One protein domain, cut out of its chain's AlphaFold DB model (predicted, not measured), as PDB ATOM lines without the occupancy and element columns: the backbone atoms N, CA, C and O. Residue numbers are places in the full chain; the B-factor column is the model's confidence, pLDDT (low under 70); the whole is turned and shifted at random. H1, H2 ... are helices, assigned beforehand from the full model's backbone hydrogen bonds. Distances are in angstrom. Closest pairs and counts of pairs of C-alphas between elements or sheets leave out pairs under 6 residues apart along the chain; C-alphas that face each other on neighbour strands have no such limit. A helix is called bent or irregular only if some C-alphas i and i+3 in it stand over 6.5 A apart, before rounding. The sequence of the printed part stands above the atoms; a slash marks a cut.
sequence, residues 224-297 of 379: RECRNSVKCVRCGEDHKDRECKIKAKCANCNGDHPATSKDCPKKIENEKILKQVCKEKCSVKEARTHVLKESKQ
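AT A GLANCE: This is residues 224 to 297 of the 379 residues of the protein "CCHC-type domain-containing protein" of Mytilus coruscus (UniProt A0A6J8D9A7). A small two-helix end is joined to a long looped part: H1 leads away from the loops of residues 224 to 264, and H2 turns back after a tight link and packs on H1 at a steep angle. The loops make one end of the longest axis and the two helices the other. The printed part has 74 residues with two named helices, H1 then H2, and no named strand; the class is all helix, though under half of the residues, 30 of 74, are in named elements. It is loose, with a radius of gyration of the C-alphas of 14.9 A, and only just flat, spanning 43 by 29 by 16 A.

HOW THE PARTS SIT: The longest helix by residues is H1, residues 265 to 280. H2, residues 284 to 297, touches H1, with 12 pairs of C-alphas within 8 A. Their closest C-alphas, those of Ile 273 and Ala 287, are 5.4 A apart, and their centres are 9.6 A apart. They run opposite ways at a steep tilt of 66 degrees. Every O i to N i+4 pair in H1 is within hydrogen-bond range, and 9 of 10 in H2.

IN THESE COORDINATES: H1 begins at C-alpha 265, at (-4.846, 71.874, 75.288), and measures 22.3 A from first to last C-alpha, ending at C-alpha 280, at (7.497, 88.909, 82.803). H2 measures 20.2 A and ends at C-alpha 297, at (-11.899, 87.145, 80.345). Neither helix is bent or irregular.

THE WHOLE: The two C-alphas farthest apart, those of Lys 245 and Glu 280, are 43.3 A apart. The printed part has no cut. The link from H1 to H2, three residues, is tight. Residues 224 to 264, 41 residues, hold no named element. The mean pLDDT of the printed part is 91.6, and residue 297 alone is under 70.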
ATOM      1  N   ARG A 224      13.657  61.585  85.730       95.69
ATOM      2  CA  ARG A 224      14.563  61.368  86.870       95.69
ATOM      3  C   ARG A 224      14.090  62.010  88.181       95.69
ATOM      4  O   ARG A 224      14.470  61.563  89.251       95.69
ATOM      5  N   GLU A 225      13.252  63.041  88.096       94.94
ATOM      6  CA  GLU A 225      12.680  63.770  89.239       94.94
ATOM      7  C   GLU A 225      11.238  63.316  89.540       94.94
ATOM      8  O   GLU A 225      10.577  63.843  90.436       94.94
ATOM      9  N   CYS A 226      10.708  62.351  88.781       96.25
ATOM     10  CA  CYS A 226       9.298  61.996  88.812       96.25
ATOM     11  C   CYS A 226       8.961  60.966  89.900       96.25
ATOM     12  O   CYS A 226       9.359  59.797  89.830       96.25
ATOM     13  N   ARG A 227       8.110  61.382  90.845       95.62
ATOM     14  CA  ARG A 227       7.568  60.531  91.921       95.62
ATOM     15  C   ARG A 227       6.255  59.823  91.562       95.62
ATOM     16  O   ARG A 227       5.833  58.939  92.292       95.62
ATOM     17  N   ASN A 228       5.638  60.168  90.433       94.81
ATOM     18  CA  ASN A 228       4.343  59.616  90.012       94.81
ATOM     19  C   ASN A 228       4.476  58.208  89.398       94.81
ATOM     20  O   ASN A 228       5.587  57.786  89.054       94.81
ATOM     21  N   SER A 229       3.348  57.509  89.221       93.06
ATOM     22  CA  SER A 229       3.273  56.233  88.497       93.06
ATOM     23  C   SER A 229       3.636  56.389  87.013       93.06
ATOM     24  O   SER A 229       3.670  57.493  86.456       93.06
ATOM     25  N   VAL A 230       3.981  55.264  86.382       94.75
ATOM     26  CA  VAL A 230       4.212  55.204  84.934       94.75
ATOM     27  C   VAL A 230       2.866  55.315  84.232       94.75
ATOM     28  O   VAL A 230       1.973  54.549  84.550       94.75
ATOM     29  N   LYS A 231       2.755  56.207  83.248       95.06
ATOM     30  CA  LYS A 231       1.586  56.336  82.379       95.06
ATOM     31  C   LYS A 231       1.964  56.104  80.926       95.06
ATOM     32  O   LYS A 231       2.949  56.667  80.428       95.06
ATOM     33  N   CYS A 232       1.139  55.327  80.234       95.44
ATOM     34  CA  CYS A 232       1.265  55.091  78.808       95.44
ATOM     35  C   CYS A 232       1.093  56.408  78.035       95.44
ATOM     36  O   CYS A 232       0.141  57.156  78.253       95.44
ATOM     37  N   VAL A 233       2.000  56.698  77.098       94.88
ATOM     38  CA  VAL A 233       1.916  57.905  76.260       94.88
ATOM     39  C   VAL A 233       0.702  57.875  75.323       94.88
ATOM     40  O   VAL A 233       0.176  58.935  74.980       94.88
ATOM     41  N   ARG A 234       0.242  56.681  74.927       95.25
ATOM     42  CA  ARG A 234      -0.890  56.494  74.019       95.25
ATOM     43  C   ARG A 234      -2.240  56.621  74.723       95.25
ATOM     44  O   ARG A 234      -3.057  57.403  74.249       95.25
ATOM     45  N   CYS A 235      -2.476  55.882  75.810       94.69
ATOM     46  CA  CYS A 235      -3.793  55.797  76.468       94.69
ATOM     47  C   CYS A 235      -3.866  56.385  77.890       94.69
ATOM     48  O   CYS A 235      -4.955  56.506  78.436       94.69
ATOM     49  N   GLY A 236      -2.735  56.752  78.501       93.81
ATOM     50  CA  GLY A 236      -2.693  57.354  79.839       93.81
ATOM     51  C   GLY A 236      -2.877  56.402  81.026       93.81
ATOM     52  O   GLY A 236      -2.793  56.869  82.167       93.81
ATOM     53  N   GLU A 237      -3.065  55.108  80.760       93.88
ATOM     54  CA  GLU A 237      -3.193  54.040  81.762       93.88
ATOM     55  C   GLU A 237      -1.834  53.604  82.336       93.88
ATOM     56  O   GLU A 237      -0.777  53.894  81.759       93.88
ATOM     57  N   ASP A 238      -1.857  52.890  83.468       93.38
ATOM     58  CA  ASP A 238      -0.673  52.519  84.259       93.38
ATOM     59  C   ASP A 238       0.129  51.342  83.655       93.38
ATOM     60  O   ASP A 238       0.296  50.280  84.253       93.38
ATOM     61  N   HIS A 239       0.654  51.521  82.438       90.44
ATOM     62  CA  HIS A 239       1.550  50.562  81.784       90.44
ATOM     63  C   HIS A 239       2.539  51.233  80.808       90.44
ATOM     64  O   HIS A 239       2.463  52.427  80.512       90.44
ATOM     65  N   LYS A 240       3.505  50.459  80.288       84.94
ATOM     66  CA  LYS A 240       4.480  50.931  79.284       84.94
ATOM     67  C   LYS A 240       3.904  50.878  77.863       84.94
ATOM     68  O   LYS A 240       3.121  49.995  77.533       84.94
ATOM     69  N   ASP A 241       4.347  51.793  77.004       79.00
ATOM     70  CA  ASP A 241       3.790  52.022  75.659       79.00
ATOM     71  C   ASP A 241       4.034  50.907  74.627       79.00
ATOM     72  O   ASP A 241       3.254  50.782  73.691       79.00
ATOM     73  N   ARG A 242       5.085  50.086  74.793       78.12
ATOM     74  CA  ARG A 242       5.626  49.212  73.726       78.12
ATOM     75  C   ARG A 242       4.590  48.329  73.014       78.12
ATOM     76  O   ARG A 242       4.785  48.037  71.842       78.12
ATOM     77  N   GLU A 243       3.502  47.952  73.683       79.75
ATOM     78  CA  GLU A 243       2.441  47.102  73.124       79.75
ATOM     79  C   GLU A 243       1.030  47.657  73.395       79.75
ATOM     80  O   GLU A 243       0.047  46.919  73.458       79.75
ATOM     81  N   CYS A 244       0.897  48.979  73.569       89.06
ATOM     82  CA  CYS A 244      -0.404  49.590  73.824       89.06
ATOM     83  C   CYS A 244      -1.329  49.481  72.598       89.06
ATOM     84  O   CYS A 244      -1.160  50.200  71.606       89.06
ATOM     85  N   LYS A 245      -2.348  48.618  72.696       90.94
ATOM     86  CA  LYS A 245      -3.433  48.478  71.704       90.94
ATOM     87  C   LYS A 245      -4.680  49.306  72.042       90.94
ATOM     88  O   LYS A 245      -5.611  49.358  71.245       90.94
ATOM     89  N   ILE A 246      -4.698  49.964  73.203       92.06
ATOM     90  CA  ILE A 246      -5.827  50.780  73.664       92.06
ATOM     91  C   ILE A 246      -5.967  52.023  72.765       92.06
ATOM     92  O   ILE A 246      -4.972  52.581  72.280       92.06
ATOM     93  N   LYS A 247      -7.214  52.461  72.529       93.06
ATOM     94  CA  LYS A 247      -7.506  53.714  71.813       93.06
ATOM     95  C   LYS A 247      -6.755  54.874  72.478       93.06
ATOM     96  O   LYS A 247      -6.618  54.922  73.698       93.06
ATOM     97  N   ALA A 248      -6.237  55.792  71.662       94.88
ATOM     98  CA  ALA A 248      -5.474  56.915  72.180       94.88
ATOM     99  C   ALA A 248      -6.350  57.787  73.091       94.88
ATOM    100  O   ALA A 248      -7.428  58.216  72.689       94.88
ATOM    101  N   LYS A 249      -5.856  58.043  74.300       96.31
ATOM    102  CA  LYS A 249      -6.479  58.883  75.318       96.31
ATOM    103  C   LYS A 249      -5.374  59.608  76.071       96.31
ATOM    104  O   LYS A 249      -4.448  59.001  76.608       96.31
ATOM    105  N   CYS A 250      -5.432  60.929  76.076       96.44
ATOM    106  CA  CYS A 250      -4.349  61.734  76.609       96.44
ATOM    107  C   CYS A 250      -4.305  61.662  78.137       96.44
ATOM    108  O   CYS A 250      -5.250  62.080  78.799       96.44
ATOM    109  N   ALA A 251      -3.156  61.292  78.705       95.69
ATOM    110  CA  ALA A 251      -2.928  61.293  80.154       95.69
ATOM    111  C   ALA A 251      -3.134  62.662  80.843       95.69
ATOM    112  O   ALA A 251      -3.305  62.714  82.058       95.69
ATOM    113  N   ASN A 252      -3.065  63.765  80.086       96.44
ATOM    114  CA  ASN A 252      -3.093  65.130  80.620       96.44
ATOM    115  C   ASN A 252      -4.455  65.824  80.470       96.44
ATOM    116  O   ASN A 252      -4.829  66.613  81.333       96.44
ATOM    117  N   CYS A 253      -5.168  65.591  79.363       96.00
ATOM    118  CA  CYS A 253      -6.448  66.253  79.068       96.00
ATOM    119  C   CYS A 253      -7.615  65.290  78.819       96.00
ATOM    120  O   CYS A 253      -8.720  65.761  78.582       96.00
ATOM    121  N   ASN A 254      -7.381  63.975  78.838       95.81
ATOM    122  CA  ASN A 254      -8.358  62.930  78.518       95.81
ATOM    123  C   ASN A 254      -8.950  62.977  77.094       95.81
ATOM    124  O   ASN A 254      -9.908  62.259  76.829       95.81
ATOM    125  N   GLY A 255      -8.391  63.777  76.180       95.62
ATOM    126  CA  GLY A 255      -8.827  63.838  74.780       95.62
ATOM    127  C   GLY A 255      -8.357  62.647  73.934       95.62
ATOM    128  O   GLY A 255      -7.404  61.960  74.305       95.62
ATOM    129  N   ASP A 256      -8.988  62.459  72.772       96.00
ATOM    130  CA  ASP A 256      -8.756  61.364  71.809       96.00
ATOM    131  C   ASP A 256      -7.436  61.519  71.014       96.00
ATOM    132  O   ASP A 256      -7.403  61.573  69.786       96.00
ATOM    133  N   HIS A 257      -6.309  61.640  71.717       95.88
ATOM    134  CA  HIS A 257      -4.974  61.757  71.130       95.88
ATOM    135  C   HIS A 257      -3.889  61.302  72.124       95.88
ATOM    136  O   HIS A 257      -4.107  61.337  73.337       95.88
ATOM    137  N   PRO A 258      -2.677  60.926  71.665       95.56
ATOM    138  CA  PRO A 258      -1.575  60.609  72.571       95.56
ATOM    139  C   PRO A 258      -1.131  61.841  73.376       95.56
ATOM    140  O   PRO A 258      -1.316  62.993  72.967       95.56
ATOM    141  N   ALA A 259      -0.477  61.614  74.515       95.44
ATOM    142  CA  ALA A 259       0.016  62.669  75.399       95.44
ATOM    143  C   ALA A 259       1.083  63.576  74.760       95.44
ATOM    144  O   ALA A 259       1.309  64.682  75.242       95.44
ATOM    145  N   THR A 260       1.727  63.142  73.674       94.31
ATOM    146  CA  THR A 260       2.736  63.908  72.918       94.31
ATOM    147  C   THR A 260       2.144  64.848  71.865       94.31
ATOM    148  O   THR A 260       2.890  65.663  71.301       94.31
ATOM    149  N   SER A 261       0.831  64.764  71.610       95.50
ATOM    150  CA  SER A 261       0.142  65.569  70.595       95.50
ATOM    151  C   SER A 261       0.451  67.062  70.743       95.50
ATOM    152  O   SER A 261       0.516  67.598  71.854       95.50
ATOM    153  N   LYS A 262       0.676  67.742  69.612       94.12
ATOM    154  CA  LYS A 262       0.908  69.195  69.577       94.12
ATOM    155  C   LYS A 262      -0.365  69.977  69.891       94.12
ATOM    156  O   LYS A 262      -0.271  71.021  70.520       94.12
ATOM    157  N   ASP A 263      -1.518  69.415  69.548       94.56
ATOM    158  CA  ASP A 263      -2.826  70.055  69.703       94.56
ATOM    159  C   ASP A 263      -3.442  69.827  71.093       94.56
ATOM    160  O   ASP A 263      -4.564  70.243  71.365       94.56
ATOM    161  N   CYS A 264      -2.708  69.173  72.002       96.12
ATOM    162  CA  CYS A 264      -3.157  68.958  73.371       96.12
ATOM    163  C   CYS A 264      -3.367  70.308  74.087       96.12
ATOM    164  O   CYS A 264      -2.399  71.064  74.243       96.12
ATOM    165  N   PRO A 265      -4.566  70.598  74.628       96.06
ATOM    166  CA  PRO A 265      -4.846  71.874  75.288       96.06
ATOM    167  C   PRO A 265      -3.936  72.107  76.498       96.06
ATOM    168  O   PRO A 265      -3.472  73.221  76.718       96.06
ATOM    169  N   LYS A 266      -3.583  71.044  77.236       95.62
ATOM    170  CA  LYS A 266      -2.636  71.136  78.359       95.62
ATOM    171  C   LYS A 266      -1.212  71.458  77.929       95.62
ATOM    172  O   LYS A 266      -0.493  72.118  78.675       95.62
ATOM    173  N   LYS A 267      -0.797  71.035  76.736       95.75
ATOM    174  CA  LYS A 267       0.515  71.400  76.194       95.75
ATOM    175  C   LYS A 267       0.543  72.872  75.801       95.75
ATOM    176  O   LYS A 267       1.439  73.585  76.240       95.75
ATOM    177  N   ILE A 268      -0.477  73.325  75.071       95.50
ATOM    178  CA  ILE A 268      -0.643  74.729  74.667       95.50
ATOM    179  C   ILE A 268      -0.708  75.644  75.902       95.50
ATOM    180  O   ILE A 268      -0.056  76.684  75.939       95.50
ATOM    181  N   GLU A 269      -1.440  75.242  76.946       95.50
ATOM    182  CA  GLU A 269      -1.495  75.958  78.228       95.50
ATOM    183  C   GLU A 269      -0.094  76.105  78.850       95.50
ATOM    184  O   GLU A 269       0.310  77.209  79.213       95.50
ATOM    185  N   ASN A 270       0.692  75.024  78.911       95.81
ATOM    186  CA  ASN A 270       2.060  75.078  79.438       95.81
ATOM    187  C   ASN A 270       3.012  75.903  78.553       95.81
ATOM    188  O   ASN A 270       3.898  76.567  79.087       95.81
ATOM    189  N   GLU A 271       2.832  75.913  77.231       95.44
ATOM    190  CA  GLU A 271       3.580  76.798  76.323       95.44
ATOM    191  C   GLU A 271       3.278  78.276  76.610       95.44
ATOM    192  O   GLU A 271       4.207  79.083  76.698       95.44
ATOM    193  N   LYS A 272       2.004  78.629  76.839       95.75
ATOM    194  CA  LYS A 272       1.598  79.986  77.249       95.75
ATOM    195  C   LYS A 272       2.202  80.373  78.599       95.75
ATOM    196  O   LYS A 272       2.765  81.457  78.716       95.75
ATOM    197  N   ILE A 273       2.163  79.472  79.582       95.56
ATOM    198  CA  ILE A 273       2.766  79.695  80.905       95.56
ATOM    199  C   ILE A 273       4.265  79.979  80.773       95.56
ATOM    200  O   ILE A 273       4.757  80.946  81.347       95.56
ATOM    201  N   LEU A 274       5.003  79.177  80.000       95.12
ATOM    202  CA  LEU A 274       6.439  79.400  79.809       95.12
ATOM    203  C   LEU A 274       6.733  80.696  79.058       95.12
ATOM    204  O   LEU A 274       7.684  81.393  79.406       95.12
ATOM    205  N   LYS A 275       5.909  81.050  78.068       94.50
ATOM    206  CA  LYS A 275       6.017  82.340  77.379       94.50
ATOM    207  C   LYS A 275       5.862  83.500  78.362       94.50
ATOM    208  O   LYS A 275       6.669  84.424  78.316       94.50
ATOM    209  N   GLN A 276       4.888  83.416  79.266       93.44
ATOM    210  CA  GLN A 276       4.652  84.428  80.292       93.44
ATOM    211  C   GLN A 276       5.820  84.528  81.277       93.44
ATOM    212  O   GLN A 276       6.337  85.618  81.496       93.44
ATOM    213  N   VAL A 277       6.317  83.392  81.781       91.25
ATOM    214  CA  VAL A 277       7.513  83.343  82.645       91.25
ATOM    215  C   VAL A 277       8.708  84.024  81.979       91.25
ATOM    216  O   VAL A 277       9.421  84.799  82.611       91.25
ATOM    217  N   CYS A 278       8.947  83.749  80.695       90.81
ATOM    218  CA  CYS A 278      10.061  84.358  79.976       90.81
ATOM    219  C   CYS A 278       9.864  85.861  79.735       90.81
ATOM    220  O   CYS A 278      10.859  86.586  79.726       90.81
ATOM    221  N   LYS A 279       8.618  86.311  79.525       89.62
ATOM    222  CA  LYS A 279       8.273  87.709  79.233       89.62
ATOM    223  C   LYS A 279       8.309  88.582  80.488       89.62
ATOM    224  O   LYS A 279       8.909  89.644  80.456       89.62
ATOM    225  N   GLU A 280       7.696  88.124  81.575       87.38
ATOM    226  CA  GLU A 280       7.497  88.909  82.803       87.38
ATOM    227  C   GLU A 280       8.502  88.582  83.909       87.38
ATOM    228  O   GLU A 280       8.436  89.157  84.989       87.38
ATOM    229  N   LYS A 281       9.414  87.627  83.682       84.38
ATOM    230  CA  LYS A 281      10.404  87.174  84.679       84.38
ATOM    231  C   LYS A 281       9.782  86.671  85.991       84.38
ATOM    232  O   LYS A 281      10.451  86.629  87.023       84.38
ATOM    233  N   CYS A 282       8.526  86.237  85.943       85.12
ATOM    234  CA  CYS A 282       7.768  85.789  87.102       85.12
ATOM    235  C   CYS A 282       7.902  84.278  87.347       85.12
ATOM    236  O   CYS A 282       8.440  83.510  86.540       85.12
ATOM    237  N   SER A 283       7.412  83.821  88.497       86.69
ATOM    238  CA  SER A 283       7.356  82.400  88.817       86.69
ATOM    239  C   SER A 283       6.327  81.664  87.954       86.69
ATOM    240  O   SER A 283       5.325  82.215  87.503       86.69
ATOM    241  N   VAL A 284       6.509  80.348  87.801       89.75
ATOM    242  CA  VAL A 284       5.538  79.489  87.098       89.75
ATOM    243  C   VAL A 284       4.135  79.580  87.724       89.75
ATOM    244  O   VAL A 284       3.135  79.449  87.019       89.75
ATOM    245  N   LYS A 285       4.040  79.797  89.043       89.00
ATOM    246  CA  LYS A 285       2.760  79.928  89.759       89.00
ATOM    247  C   LYS A 285       2.048  81.237  89.408       89.00
ATOM    248  O   LYS A 285       0.847  81.215  89.143       89.00
ATOM    249  N   GLU A 286       2.780  82.347  89.388       89.44
ATOM    250  CA  GLU A 286       2.248  83.647  88.965       89.44
ATOM    251  C   GLU A 286       1.796  83.567  87.509       89.44
ATOM    252  O   GLU A 286       0.615  83.769  87.235       89.44
ATOM    253  N   ALA A 287       2.667  83.114  86.604       92.25
ATOM    254  CA  ALA A 287       2.346  82.940  85.188       92.25
ATOM    255  C   ALA A 287       1.088  82.088  84.945       92.25
ATOM    256  O   ALA A 287       0.240  82.451  84.134       92.25
ATOM    257  N   ARG A 288       0.917  80.977  85.678       93.38
ATOM    258  CA  ARG A 288      -0.320  80.171  85.637       93.38
ATOM    259  C   ARG A 288      -1.550  80.985  86.009       93.38
ATOM    260  O   ARG A 288      -2.578  80.866  85.356       93.38
ATOM    261  N   THR A 289      -1.443  81.798  87.052       92.56
ATOM    262  CA  THR A 289      -2.549  82.633  87.526       92.56
ATOM    263  C   THR A 289      -2.934  83.677  86.476       92.56
ATOM    264  O   THR A 289      -4.123  83.862  86.235       92.56
ATOM    265  N   HIS A 290      -1.959  84.298  85.805       89.81
ATOM    266  CA  HIS A 290      -2.208  85.230  84.698       89.81
ATOM    267  C   HIS A 290      -2.910  84.542  83.519       89.81
ATOM    268  O   HIS A 290      -3.993  84.966  83.122       89.81
ATOM    269  N   VAL A 291      -2.376  83.412  83.044       91.44
ATOM    270  CA  VAL A 291      -2.957  82.653  81.917       91.44
ATOM    271  C   VAL A 291      -4.390  82.181  82.214       91.44
ATOM    272  O   VAL A 291      -5.239  82.174  81.323       91.44
ATOM    273  N   LEU A 292      -4.687  81.807  83.464       87.75
ATOM    274  CA  LEU A 292      -6.036  81.413  83.894       87.75
ATOM    275  C   LEU A 292      -7.015  82.592  83.993       87.75
ATOM    276  O   LEU A 292      -8.221  82.388  83.865       87.75
ATOM    277  N   LYS A 293      -6.532  83.807  84.267       88.06
ATOM    278  CA  LYS A 293      -7.371  85.014  84.283       88.06
ATOM    279  C   LYS A 293      -7.718  85.450  82.860       88.06
ATOM    280  O   LYS A 293      -8.892  85.677  82.579       88.06
ATOM    281  N   GLU A 294      -6.738  85.465  81.958       82.06
ATOM    282  CA  GLU A 294      -6.940  85.805  80.541       82.06
ATOM    283  C   GLU A 294      -7.955  84.876  79.857       82.06
ATOM    284  O   GLU A 294      -8.805  85.330  79.094       82.06
ATOM    285  N   SER A 295      -7.912  83.572  80.155       75.44
ATOM    286  CA  SER A 295      -8.845  82.601  79.567       75.44
ATOM    287  C   SER A 295     -10.286  82.763  80.057       75.44
ATOM    288  O   SER A 295     -11.213  82.454  79.315       75.44
ATOM    289  N   LYS A 296     -10.493  83.275  81.276       73.25
ATOM    290  CA  LYS A 296     -11.830  83.592  81.806       73.25
ATOM    291  C   LYS A 296     -12.386  84.901  81.249       73.25
ATOM    292  O   LYS A 296     -13.597  85.029  81.125       73.25
ATOM    293  N   GLN A 297     -11.515  85.851  80.913       61.47
ATOM    294  CA  GLN A 297     -11.899  87.145  80.345       61.47
ATOM    295  C   GLN A 297     -12.170  87.081  78.830       61.47
ATOM    296  O   GLN A 297     -12.850  87.958  78.313       61.47
TER     297      GLN A 297